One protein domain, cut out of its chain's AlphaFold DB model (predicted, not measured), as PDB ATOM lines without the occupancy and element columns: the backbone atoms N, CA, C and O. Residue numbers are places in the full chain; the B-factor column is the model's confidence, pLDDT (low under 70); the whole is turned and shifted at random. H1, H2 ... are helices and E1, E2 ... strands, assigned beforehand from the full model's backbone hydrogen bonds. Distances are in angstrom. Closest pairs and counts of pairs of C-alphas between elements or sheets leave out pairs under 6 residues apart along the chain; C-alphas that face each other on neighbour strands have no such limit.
ATOM      1  N   THR A   4     260.036 300.990 347.442       63.44
ATOM      2  CA  THR A   4     260.773 300.236 348.472       63.44
ATOM      3  C   THR A   4     260.236 298.812 348.585       63.44
ATOM      4  O   THR A   4     259.047 298.599 348.822       63.44
ATOM      5  N   HIS A   5     261.123 297.831 348.467       64.50
ATOM      6  CA  HIS A   5     260.811 296.411 348.474       64.50
ATOM      7  C   HIS A   5     261.430 295.736 349.700       64.50
ATOM      8  O   HIS A   5     262.647 295.648 349.848       64.50
ATOM      9  N   ILE A   6     260.566 295.229 350.581       63.56
ATOM     10  CA  ILE A   6     260.970 294.538 351.818       63.56
ATOM     11  C   ILE A   6     261.424 293.098 351.528       63.56
ATOM     12  O   ILE A   6     262.200 292.531 352.287       63.56
ATOM     13  N   ARG A   7     260.955 292.500 350.422       63.03
ATOM     14  CA  ARG A   7     261.384 291.175 349.956       63.03
ATOM     15  C   ARG A   7     261.859 291.256 348.506       63.03
ATOM     16  O   ARG A   7     261.061 291.659 347.653       63.03
ATOM     17  N   PRO A   8     263.103 290.855 348.209       60.91
ATOM     18  CA  PRO A   8     263.663 291.004 346.871       60.91
ATOM     19  C   PRO A   8     263.008 290.060 345.851       60.91
ATOM     20  O   PRO A   8     262.685 290.471 344.737       60.91
ATOM     21  N   VAL A   9     262.684 288.831 346.258       59.19
ATOM     22  CA  VAL A   9     262.192 287.761 345.366       59.19
ATOM     23  C   VAL A   9     260.810 288.016 344.776       59.19
ATOM     24  O   VAL A   9     260.572 287.697 343.621       59.19
ATOM     25  N   SER A  10     259.886 288.578 345.553       60.59
ATOM     26  CA  SER A  10     258.497 288.754 345.105       60.59
ATOM     27  C   SER A  10     258.297 289.992 344.234       60.59
ATOM     28  O   SER A  10     257.234 290.163 343.653       60.59
ATOM     29  N   ASN A  11     259.298 290.874 344.172       65.25
ATOM     30  CA  ASN A  11     259.122 292.217 343.637       65.25
ATOM     31  C   ASN A  11     260.065 292.566 342.483       65.25
ATOM     32  O   ASN A  11     259.768 293.506 341.745       65.25
ATOM     33  N   TYR A  12     261.172 291.840 342.295       71.38
ATOM     34  CA  TYR A  12     262.118 292.155 341.220       71.38
ATOM     35  C   TYR A  12     261.498 292.002 339.823       71.38
ATOM     36  O   TYR A  12     261.805 292.799 338.943       71.38
ATOM     37  N   GLU A  13     260.576 291.053 339.626       72.12
ATOM     38  CA  GLU A  13     259.845 290.889 338.359       72.12
ATOM     39  C   GLU A  13     259.030 292.139 338.009       72.12
ATOM     40  O   GLU A  13     259.016 292.579 336.862       72.12
ATOM     41  N   ASN A  14     258.415 292.777 339.010       69.62
ATOM     42  CA  ASN A  14     257.694 294.030 338.806       69.62
ATOM     43  C   ASN A  14     258.651 295.194 338.495       69.62
ATOM     44  O   ASN A  14     258.334 296.054 337.681       69.62
ATOM     45  N   CYS A  15     259.853 295.193 339.081       69.62
ATOM     46  CA  CYS A  15     260.889 296.180 338.763       69.62
ATOM     47  C   CYS A  15     261.333 296.077 337.297       69.62
ATOM     48  O   CYS A  15     261.556 297.090 336.644       69.62
ATOM     49  N   LEU A  16     261.401 294.858 336.750       69.75
ATOM     50  CA  LEU A  16     261.710 294.634 335.336       69.75
ATOM     51  C   LEU A  16     260.610 295.154 334.395       69.75
ATOM     52  O   LEU A  16     260.930 295.521 333.265       69.75
ATOM     53  N   HIS A  17     259.348 295.173 334.838       70.56
ATOM     54  CA  HIS A  17     258.218 295.687 334.058       70.56
ATOM     55  C   HIS A  17     258.062 297.207 334.138       70.56
ATOM     56  O   HIS A  17     257.786 297.834 333.121       70.56
ATOM     57  N   VAL A  18     258.207 297.787 335.331       70.38
ATOM     58  CA  VAL A  18     257.978 299.223 335.559       70.38
ATOM     59  C   VAL A  18     259.227 300.047 335.236       70.38
ATOM     60  O   VAL A  18     259.113 301.142 334.699       70.38
ATOM     61  N   GLY A  19     260.422 299.520 335.521       72.38
ATOM     62  CA  GLY A  19     261.667 300.279 335.441       72.38
ATOM     63  C   GLY A  19     261.747 301.431 336.456       72.38
ATOM     64  O   GLY A  19     260.835 301.670 337.248       72.38
ATOM     65  N   GLY A  20     262.865 302.165 336.428       77.31
ATOM     66  CA  GLY A  20     263.097 303.314 337.306       77.31
ATOM     67  C   GLY A  20     263.952 303.003 338.536       77.31
ATOM     68  O   GLY A  20     264.838 302.145 338.503       77.31
ATOM     69  N   GLU A  21     263.746 303.773 339.606       82.12
ATOM     70  CA  GLU A  21     264.506 303.659 340.855       82.12
ATOM     71  C   GLU A  21     263.790 302.756 341.861       82.12
ATOM     72  O   GLU A  21     262.695 303.064 342.342       82.12
ATOM     73  N   HIS A  22     264.460 301.669 342.231       81.06
ATOM     74  CA  HIS A  22     263.961 300.689 343.183       81.06
ATOM     75  C   HIS A  22     264.929 300.537 344.343       81.06
ATOM     76  O   HIS A  22     266.144 300.569 344.165       81.06
ATOM     77  N   GLU A  23     264.384 300.348 345.533       82.81
ATOM     78  CA  GLU A  23     265.147 300.067 346.736       82.81
ATOM     79  C   GLU A  23     264.788 298.684 347.264       82.81
ATOM     80  O   GLU A  23     263.617 298.359 347.446       82.81
ATOM     81  N   PHE A  24     265.804 297.894 347.574       82.12
ATOM     82  CA  PHE A  24     265.694 296.586 348.189       82.12
ATOM     83  C   PHE A  24     266.378 296.578 349.545       82.12
ATOM     84  O   PHE A  24     267.362 297.280 349.765       82.12
ATOM     85  N   ARG A  25     265.866 295.760 350.459       83.75
ATOM     86  CA  ARG A  25     266.521 295.473 351.734       83.75
ATOM     87  C   ARG A  25     266.978 294.027 351.714       83.75
ATOM     88  O   ARG A  25     266.152 293.150 351.480       83.75
ATOM     89  N   ILE A  26     268.267 293.817 351.939       78.62
ATOM     90  CA  ILE A  26     268.890 292.498 351.990       78.62
ATOM     91  C   ILE A  26     269.706 292.356 353.270       78.62
ATOM     92  O   ILE A  26     270.133 293.339 353.886       78.62
ATOM     93  N   THR A  27     269.909 291.116 353.686       78.12
ATOM     94  CA  THR A  27     270.773 290.775 354.819       78.12
ATOM     95  C   THR A  27     272.144 290.317 354.329       78.12
ATOM     96  O   THR A  27     272.331 290.002 353.154       78.12
ATOM     97  N   VAL A  28     273.115 290.247 355.246       74.25
ATOM     98  CA  VAL A  28     274.435 289.666 354.951       74.25
ATOM     99  C   VAL A  28     274.343 288.207 354.492       74.25
ATOM    100  O   VAL A  28     275.155 287.770 353.690       74.25
ATOM    101  N   ASP A  29     273.323 287.471 354.935       74.62
ATOM    102  CA  ASP A  29     273.070 286.090 354.507       74.62
ATOM    103  C   ASP A  29     272.757 286.003 353.001       74.62
ATOM    104  O   ASP A  29     273.233 285.110 352.305       74.62
ATOM    105  N   GLU A  30     272.032 286.990 352.461       74.12
ATOM    106  CA  GLU A  30     271.727 287.053 351.029       74.12
ATOM    107  C   GLU A  30     272.923 287.497 350.176       74.12
ATOM    108  O   GLU A  30     272.991 287.158 348.991       74.12
ATOM    109  N   MET A  31     273.849 288.272 350.753       73.88
ATOM    110  CA  MET A  31     275.049 288.748 350.067       73.88
ATOM    111  C   MET A  31     276.208 288.994 351.054       73.88
ATOM    112  O   MET A  31     276.462 290.138 351.446       73.88
ATOM    113  N   PRO A  32     276.974 287.948 351.413       74.19
ATOM    114  CA  PRO A  32     278.026 288.055 352.429       74.19
ATOM    115  C   PRO A  32     279.191 288.948 351.994       74.19
ATOM    116  O   PRO A  32     279.866 289.551 352.824       74.19
ATOM    117  N   ALA A  33     279.390 289.116 350.682       73.19
ATOM    118  CA  ALA A  33     280.402 290.009 350.123       73.19
ATOM    119  C   ALA A  33     280.238 291.479 350.567       73.19
ATOM    120  O   ALA A  33     281.214 292.229 350.562       73.19
ATOM    121  N   LEU A  34     279.033 291.899 350.979       74.94
ATOM    122  CA  LEU A  34     278.795 293.268 351.443       74.94
ATOM    123  C   LEU A  34     279.406 293.558 352.813       74.94
ATOM    124  O   LEU A  34     279.766 294.707 353.049       74.94
ATOM    125  N   GLU A  35     279.582 292.552 353.672       75.75
ATOM    126  CA  GLU A  35     280.116 292.735 355.032       75.75
ATOM    127  C   GLU A  35     281.541 293.296 355.038       75.75
ATOM    128  O   GLU A  35     281.907 294.072 355.917       75.75
ATOM    129  N   GLY A  36     282.332 292.968 354.011       73.31
ATOM    130  CA  GLY A  36     283.676 293.516 353.825       73.31
ATOM    131  C   GLY A  36     283.738 294.780 352.964       73.31
ATOM    132  O   GLY A  36     284.730 295.504 353.022       73.31
ATOM    133  N   MET A  37     282.712 295.051 352.150       75.12
ATOM    134  CA  MET A  37     282.727 296.148 351.172       75.12
ATOM    135  C   MET A  37     281.989 297.400 351.651       75.12
ATOM    136  O   MET A  37     282.414 298.514 351.346       75.12
ATOM    137  N   VAL A  38     280.881 297.241 352.381       78.06
ATOM    138  CA  VAL A  38     279.996 298.339 352.783       78.06
ATOM    139  C   VAL A  38     280.050 298.505 354.294       78.06
ATOM    140  O   VAL A  38     279.498 297.714 355.052       78.06
ATOM    141  N   THR A  39     280.701 299.575 354.737       79.75
ATOM    142  CA  THR A  39     280.789 299.940 356.152       79.75
ATOM    143  C   THR A  39     279.581 300.766 356.605       79.75
ATOM    144  O   THR A  39     278.957 301.460 355.794       79.75
ATOM    145  N   PRO A  40     279.220 300.720 357.902       77.06
ATOM    146  CA  PRO A  40     278.074 301.460 358.418       77.06
ATOM    147  C   PRO A  40     278.283 302.964 358.230       77.06
ATOM    148  O   PRO A  40     279.306 303.515 358.631       77.06
ATOM    149  N   GLY A  41     277.310 303.623 357.597       73.25
ATOM    150  CA  GLY A  41     277.392 305.045 357.250       73.25
ATOM    151  C   GLY A  41     278.087 305.347 355.919       73.25
ATOM    152  O   GLY A  41     278.131 306.510 355.523       73.25
ATOM    153  N   ASN A  42     278.576 304.331 355.201       78.81
ATOM    154  CA  ASN A  42     279.118 304.488 353.858       78.81
ATOM    155  C   ASN A  42     278.155 303.935 352.797       78.81
ATOM    156  O   ASN A  42     277.427 302.967 353.021       78.81
ATOM    157  N   THR A  43     278.158 304.566 351.624       78.88
ATOM    158  CA  THR A  43     277.427 304.092 350.443       78.88
ATOM    159  C   THR A  43     278.426 303.762 349.352       78.88
ATOM    160  O   THR A  43     279.252 304.599 348.995       78.88
ATOM    161  N   VAL A  44     278.339 302.551 348.814       78.31
ATOM    162  CA  VAL A  44     279.227 302.066 347.762       78.31
ATOM    163  C   VAL A  44     278.407 301.799 346.509       78.31
ATOM    164  O   VAL A  44     277.446 301.031 346.516       78.31
ATOM    165  N   CYS A  45     278.790 302.440 345.410       77.00
ATOM    166  CA  CYS A  45     278.263 302.121 344.090       77.00
ATOM    167  C   CYS A  45     279.070 300.949 343.536       77.00
ATOM    168  O   CYS A  45     280.241 301.119 343.204       77.00
ATOM    169  N   ILE A  46     278.453 299.773 343.453       69.06
ATOM    170  CA  ILE A  46     279.106 298.574 342.935       69.06
ATOM    171  C   ILE A  46     278.417 298.236 341.612       69.06
ATOM    172  O   ILE A  46     277.234 297.872 341.627       69.06
ATOM    173  N   PRO A  47     279.094 298.382 340.457       66.25
ATOM    174  CA  PRO A  47     278.570 297.818 339.222       66.25
ATOM    175  C   PRO A  47     278.432 296.307 339.414       66.25
ATOM    176  O   PRO A  47     279.301 295.679 340.018       66.25
ATOM    177  N   TYR A  48     277.325 295.723 338.955       67.38
ATOM    178  CA  TYR A  48     277.192 294.272 339.020       67.38
ATOM    179  C   TYR A  48     278.274 293.649 338.141       67.38
ATOM    180  O   TYR A  48     278.275 293.842 336.927       67.38
ATOM    181  N   ASP A  49     279.193 292.933 338.774       65.44
ATOM    182  CA  ASP A  49     280.310 292.281 338.117       65.44
ATOM    183  C   ASP A  49     280.458 290.872 338.701       65.44
ATOM    184  O   ASP A  49     280.664 290.703 339.907       65.44
ATOM    185  N   GLU A  50     280.311 289.857 337.843       59.16
ATOM    186  CA  GLU A  50     280.405 288.439 338.225       59.16
ATOM    187  C   GLU A  50     281.797 288.071 338.778       59.16
ATOM    188  O   GLU A  50     281.923 287.049 339.448       59.16
ATOM    189  N   ALA A  51     282.841 288.882 338.546       57.44
ATOM    190  CA  ALA A  51     284.167 288.642 339.117       57.44
ATOM    191  C   ALA A  51     284.317 289.212 340.539       57.44
ATOM    192  O   ALA A  51     285.089 288.672 341.332       57.44
ATOM    193  N   HIS A  52     283.573 290.267 340.886       58.19
ATOM    194  CA  HIS A  52     283.580 290.863 342.231       58.19
ATOM    195  C   HIS A  52     282.501 290.289 343.154       58.19
ATOM    196  O   HIS A  52     282.616 290.389 344.376       58.19
ATOM    197  N   MET A  53     281.455 289.689 342.589       60.88
ATOM    198  CA  MET A  53     280.430 288.977 343.342       60.88
ATOM    199  C   MET A  53     280.628 287.475 343.138       60.88
ATOM    200  O   MET A  53     280.306 286.984 342.057       60.88
ATOM    201  N   PRO A  54     281.129 286.723 344.137       54.88
ATOM    202  CA  PRO A  54     281.235 285.277 344.001       54.88
ATOM    203  C   PRO A  54     279.852 284.682 343.678       54.88
ATOM    204  O   PRO A  54     278.836 285.251 344.096       54.88
ATOM    205  N   PRO A  55     279.792 283.545 342.959       56.00
ATOM    206  CA  PRO A  55     278.556 282.834 342.648       56.00
ATOM    207  C   PRO A  55     278.017 282.162 343.916       56.00
ATOM    208  O   PRO A  55     278.025 280.947 344.072       56.00
ATOM    209  N   THR A  56     277.605 282.966 344.882       57.56
ATOM    210  CA  THR A  56     276.777 282.522 345.993       57.56
ATOM    211  C   THR A  56     275.344 282.447 345.487       57.56
ATOM    212  O   THR A  56     274.834 283.425 344.943       57.56
ATOM    213  N   ASP A  57     274.686 281.305 345.704       59.28
ATOM    214  CA  ASP A  57     273.273 280.998 345.389       59.28
ATOM    215  C   ASP A  57     272.252 281.885 346.149       59.28
ATOM    216  O   ASP A  57     271.085 281.536 346.321       59.28
ATOM    217  N   GLY A  58     272.678 283.057 346.629       68.81
ATOM    218  CA  GLY A  58     271.838 284.024 347.311       68.81
ATOM    219  C   GLY A  58     270.764 284.570 346.374       68.81
ATOM    220  O   GLY A  58     271.020 284.929 345.220       68.81
ATOM    221  N   THR A  59     269.539 284.677 346.886       75.88
ATOM    222  CA  THR A  59     268.393 285.161 346.110       75.88
ATOM    223  C   THR A  59     268.646 286.544 345.502       75.88
ATOM    224  O   THR A  59     268.317 286.782 344.337       75.88
ATOM    225  N   TRP A  60     269.302 287.435 346.254       78.69
ATOM    226  CA  TRP A  60     269.710 288.750 345.765       78.69
ATOM    227  C   TRP A  60     270.694 288.672 344.597       78.69
ATOM    228  O   TRP A  60     270.533 289.399 343.620       78.69
ATOM    229  N   HIS A  61     271.677 287.770 344.650       77.44
ATOM    230  CA  HIS A  61     272.680 287.631 343.594       77.44
ATOM    231  C   HIS A  61     272.024 287.339 342.238       77.44
ATOM    232  O   HIS A  61     272.361 287.958 341.229       77.44
ATOM    233  N   ARG A  62     271.021 286.453 342.218       78.81
ATOM    234  CA  ARG A  62     270.262 286.134 341.000       78.81
ATOM    235  C   ARG A  62     269.502 287.347 340.457       78.81
ATOM    236  O   ARG A  62     269.480 287.564 339.248       78.81
ATOM    237  N   ILE A  63     268.915 288.149 341.340       80.06
ATOM    238  CA  ILE A  63     268.185 289.373 340.984       80.06
ATOM    239  C   ILE A  63     269.143 290.428 340.432       80.06
ATOM    240  O   ILE A  63     268.910 290.963 339.347       80.06
ATOM    241  N   ALA A  64     270.245 290.678 341.138       79.06
ATOM    242  CA  ALA A  64     271.287 291.607 340.729       79.06
ATOM    243  C   ALA A  64     271.896 291.206 339.379       79.06
ATOM    244  O   ALA A  64     272.131 292.076 338.549       79.06
ATOM    245  N   ARG A  65     272.035 289.903 339.101       80.38
ATOM    246  CA  ARG A  65     272.461 289.391 337.791       80.38
ATOM    247  C   ARG A  65     271.512 289.758 336.667       80.38
ATOM    248  O   ARG A  65     271.931 290.292 335.643       80.38
ATOM    249  N   ILE A  66     270.226 289.471 336.855       80.81
ATOM    250  CA  ILE A  66     269.190 289.725 335.847       80.81
ATOM    251  C   ILE A  66     269.079 291.228 335.570       80.81
ATOM    252  O   ILE A  66     269.014 291.656 334.418       80.81
ATOM    253  N   LEU A  67     269.087 292.033 336.632       79.19
ATOM    254  CA  LEU A  67     269.036 293.486 336.549       79.19
ATOM    255  C   LEU A  67     270.330 294.061 335.946       79.19
ATOM    256  O   LEU A  67     270.272 294.926 335.072       79.19
ATOM    257  N   GLY A  68     271.495 293.563 336.353       79.12
ATOM    258  CA  GLY A  68     272.809 293.974 335.855       79.12
ATOM    259  C   GLY A  68     272.973 293.707 334.362       79.12
ATOM    260  O   GLY A  68     273.441 294.581 333.636       79.12
ATOM    261  N   GLY A  69     272.457 292.576 333.866       77.75
ATOM    262  CA  GLY A  69     272.385 292.278 332.431       77.75
ATOM    263  C   GLY A  69     271.569 293.289 331.610       77.75
ATOM    264  O   GLY A  69     271.730 293.362 330.396       77.75
ATOM    265  N   LYS A  70     270.725 294.107 332.255       76.62
ATOM    266  CA  LYS A  70     269.987 295.224 331.634       76.62
ATOM    267  C   LYS A  70     270.714 296.574 331.728       76.62
ATOM    268  O   LYS A  70     270.136 297.594 331.370       76.62
ATOM    269  N   GLY A  71     271.954 296.606 332.219       77.38
ATOM    270  CA  GLY A  71     272.693 297.848 332.466       77.38
ATOM    271  C   GLY A  71     272.240 298.584 333.730       77.38
ATOM    272  O   GLY A  71     272.441 299.792 333.853       77.38
ATOM    273  N   THR A  72     271.608 297.873 334.668       79.81
ATOM    274  CA  THR A  72     271.194 298.445 335.952       79.81
ATOM    275  C   THR A  72     272.417 298.751 336.808       79.81
ATOM    276  O   THR A  72     273.327 297.931 336.931       79.81
ATOM    277  N   THR A  73     272.420 299.920 337.442       80.81
ATOM    278  CA  THR A  73     273.441 300.283 338.435       80.81
ATOM    279  C   THR A  73     272.922 300.022 339.839       80.81
ATOM    280  O   THR A  73     271.748 300.267 340.111       80.81
ATOM    281  N   PHE A  74     273.791 299.538 340.729       81.81
ATOM    282  CA  PHE A  74     273.446 299.203 342.109       81.81
ATOM    283  C   PHE A  74     274.260 300.052 343.080       81.81
ATOM    284  O   PHE A  74     275.483 300.170 342.966       81.81
ATOM    285  N   ARG A  75     273.579 300.632 344.062       85.81
ATOM    286  CA  ARG A  75     274.188 301.328 345.191       85.81
ATOM    287  C   ARG A  75     273.824 300.591 346.456       85.81
ATOM    288  O   ARG A  75     272.647 300.416 346.748       85.81
ATOM    289  N   TYR A  76     274.840 300.176 347.186       85.44
ATOM    290  CA  TYR A  76     274.710 299.449 348.431       85.44
ATOM    291  C   TYR A  76     275.039 300.389 349.586       85.44
ATOM    292  O   TYR A  76     276.065 301.069 349.567       85.44
ATOM    293  N   SER A  77     274.186 300.413 350.600       86.56
ATOM    294  CA  SER A  77     274.369 301.218 351.807       86.56
ATOM    295  C   SER A  77     274.040 300.370 353.026       86.56
ATOM    296  O   SER A  77     273.033 299.664 353.028       86.56
ATOM    297  N   LEU A  78     274.846 300.465 354.080       85.50
ATOM    298  CA  LEU A  78     274.552 299.798 355.345       85.50
ATOM    299  C   LEU A  78     273.830 300.766 356.285       85.50
ATOM    300  O   LEU A  78     274.336 301.850 356.588       85.50
ATOM    301  N   THR A  79     272.640 300.378 356.745       81.19
ATOM    302  CA  THR A  79     271.918 301.132 357.772       81.19
ATOM    303  C   THR A  79     272.552 300.915 359.147       81.19
ATOM    304  O   THR A  79     273.148 299.865 359.397       81.19
ATOM    305  N   PRO A  80     272.387 301.863 360.086       77.50
ATOM    306  CA  PRO A  80     272.832 301.685 361.471       77.50
ATOM    307  C   PRO A  80     272.172 300.494 362.187       77.50
ATOM    308  O   PRO A  80     272.678 300.038 363.203       77.50
ATOM    309  N   GLU A  81     271.065 299.974 361.655       79.00
ATOM    310  CA  GLU A  81     270.368 298.783 362.158       79.00
ATOM    311  C   GLU A  81     271.003 297.465 361.675       79.00
ATOM    312  O   GLU A  81     270.513 296.391 362.013       79.00
ATOM    313  N   GLY A  82     272.071 297.521 360.868       75.75
ATOM    314  CA  GLY A  82     272.720 296.334 360.306       75.75
ATOM    315  C   GLY A  82     272.014 295.759 359.072       75.75
ATOM    316  O   GLY A  82     272.226 294.599 358.729       75.75
ATOM    317  N   VAL A  83     271.163 296.546 358.404       81.88
ATOM    318  CA  VAL A  83     270.429 296.123 357.201       81.88
ATOM    319  C   VAL A  83     271.077 296.735 355.965       81.88
ATOM    320  O   VAL A  83     271.297 297.947 355.905       81.88
ATOM    321  N   TYR A  84     271.347 295.922 354.944       83.31
ATOM    322  CA  TYR A  84     271.875 296.424 353.681       83.31
ATOM    323  C   TYR A  84     270.721 296.898 352.802       83.31
ATOM    324  O   TYR A  84     269.777 296.160 352.515       83.31
ATOM    325  N   ARG A  85     270.784 298.154 352.375       85.38
ATOM    326  CA  ARG A  85     269.874 298.741 351.393       85.38
ATOM    327  C   ARG A  85     270.557 298.733 350.042       85.38
ATOM    328  O   ARG A  85     271.697 299.176 349.929       85.38
ATOM    329  N   VAL A  86     269.848 298.254 349.031       84.12
ATOM    330  CA  VAL A  86     270.314 298.262 347.652       84.12
ATOM    331  C   VAL A  86     269.385 299.107 346.816       84.12
ATOM    332  O   VAL A  86     268.248 298.728 346.557       84.12
ATOM    333  N   GLN A  87     269.874 300.258 346.388       84.88
ATOM    334  CA  GLN A  87     269.190 301.085 345.416       84.88
ATOM    335  C   GLN A  87     269.654 300.672 344.025       84.88
ATOM    336  O   GLN A  87     270.840 300.750 343.713       84.88
ATOM    337  N   CYS A  88     268.729 300.238 343.184       81.31
ATOM    338  CA  CYS A  88     269.002 299.929 341.795       81.31
ATOM    339  C   CYS A  88     268.233 300.863 340.866       81.31
ATOM    340  O   CYS A  88     267.037 301.101 341.044       81.31
ATOM    341  N   THR A  89     268.936 301.384 339.866       80.44
ATOM    342  CA  THR A  89     268.363 302.253 338.838       80.44
ATOM    343  C   THR A  89     268.370 301.502 337.521       80.44
ATOM    344  O   THR A  89     269.433 301.286 336.930       80.44
ATOM    345  N   ILE A  90     267.188 301.080 337.087       80.00
ATOM    346  CA  ILE A  90     266.999 300.348 335.839       80.00
ATOM    347  C   ILE A  90     266.847 301.400 334.734       80.00
ATOM    348  O   ILE A  90     265.847 302.128 334.757       80.00
ATOM    349  N   PRO A  91     267.813 301.530 333.801       69.56
ATOM    350  CA  PRO A  91     267.662 302.431 332.662       69.56
ATOM    351  C   PRO A  91     266.415 301.993 331.885       69.56
ATOM    352  O   PRO A  91     266.290 300.829 331.513       69.56
TER     353      PRO A  91
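What this domain is: This is residues 4 to 91 of the 99 residues of an uncharacterized protein of Paraburkholderia phymatum (strain DSM 17167 / CIP 108236 / LMG 21445 / STM815) (UniProt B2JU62). A strongly twisted sheet of four strands has the helices H3 and H1 side by side over one face, while the short H2 only grazes the sheet. The long link from E2 to H3 is an unnamed stretch, and residues 4 to 5 pair, parallel, with residues 23 to 24 of the edge strand E1. The 88 printed residues hold three named helices and four named strands, in the order H1 E1 H2 E2 H3 E3 E4; the sheet order is E1 E4 E3 E2, all antiparallel. The class is mixed, helices and strands; the whole is compact, with a radius of gyration of the C-alphas of 11.8 A and spans of 32 by 27 by 20 A.

Where its parts are: The strands are E1, residues 20 to 26, 19.1 A; E4, 84 to 90, 18.9 A; E3, 73 to 78, 17.0 A; and E2, 43 to 47, 12.9 A. H3 is residues 59 to 68, 14.2 A; H1 is 12 to 18, 10.0 A; H2 is 34 to 37, 4.9 A. C-alpha 12 is at (262.118, 292.155, 341.220) and C-alpha 90 at (266.999, 300.348, 335.839).

How they stand to each other: N 24 and O 86 of E1 and E4 are 2.8 A apart, within hydrogen-bond range, as are N 75 and O 87 of the hairpin E3 and E4, 2.8 A, and N 46 and O 74 of E2 and E3, 3.0 A. H3 is on the sheet at a height of 9.1 A, along the strands, over E4 and only just over E3, with 3 C-alphas there; its closest C-alphas to E4 are Leu 67 and Ile 90, 7.2 A. H1 is on the same face at a height of 9.8 A. H1 and H3 are close but not clearly touching, the C-alphas of Tyr 12 and Ile 63 being closest at 6.7 A. H2 and H3 are apart. In H1 and H3 every O i to N i+4 pair is within range; H2 is too short for one.

The domain as a whole: The C-alphas farthest apart, of His 17 and Gly 36, are 32.3 A apart. The printed part has no cut, and the link from E2 to H3, 11 residues, is long. Mean pLDDT of the printed part is 74.2; residues 4 to 11, 14 to 16, 46 to 58 and 91 are under 70.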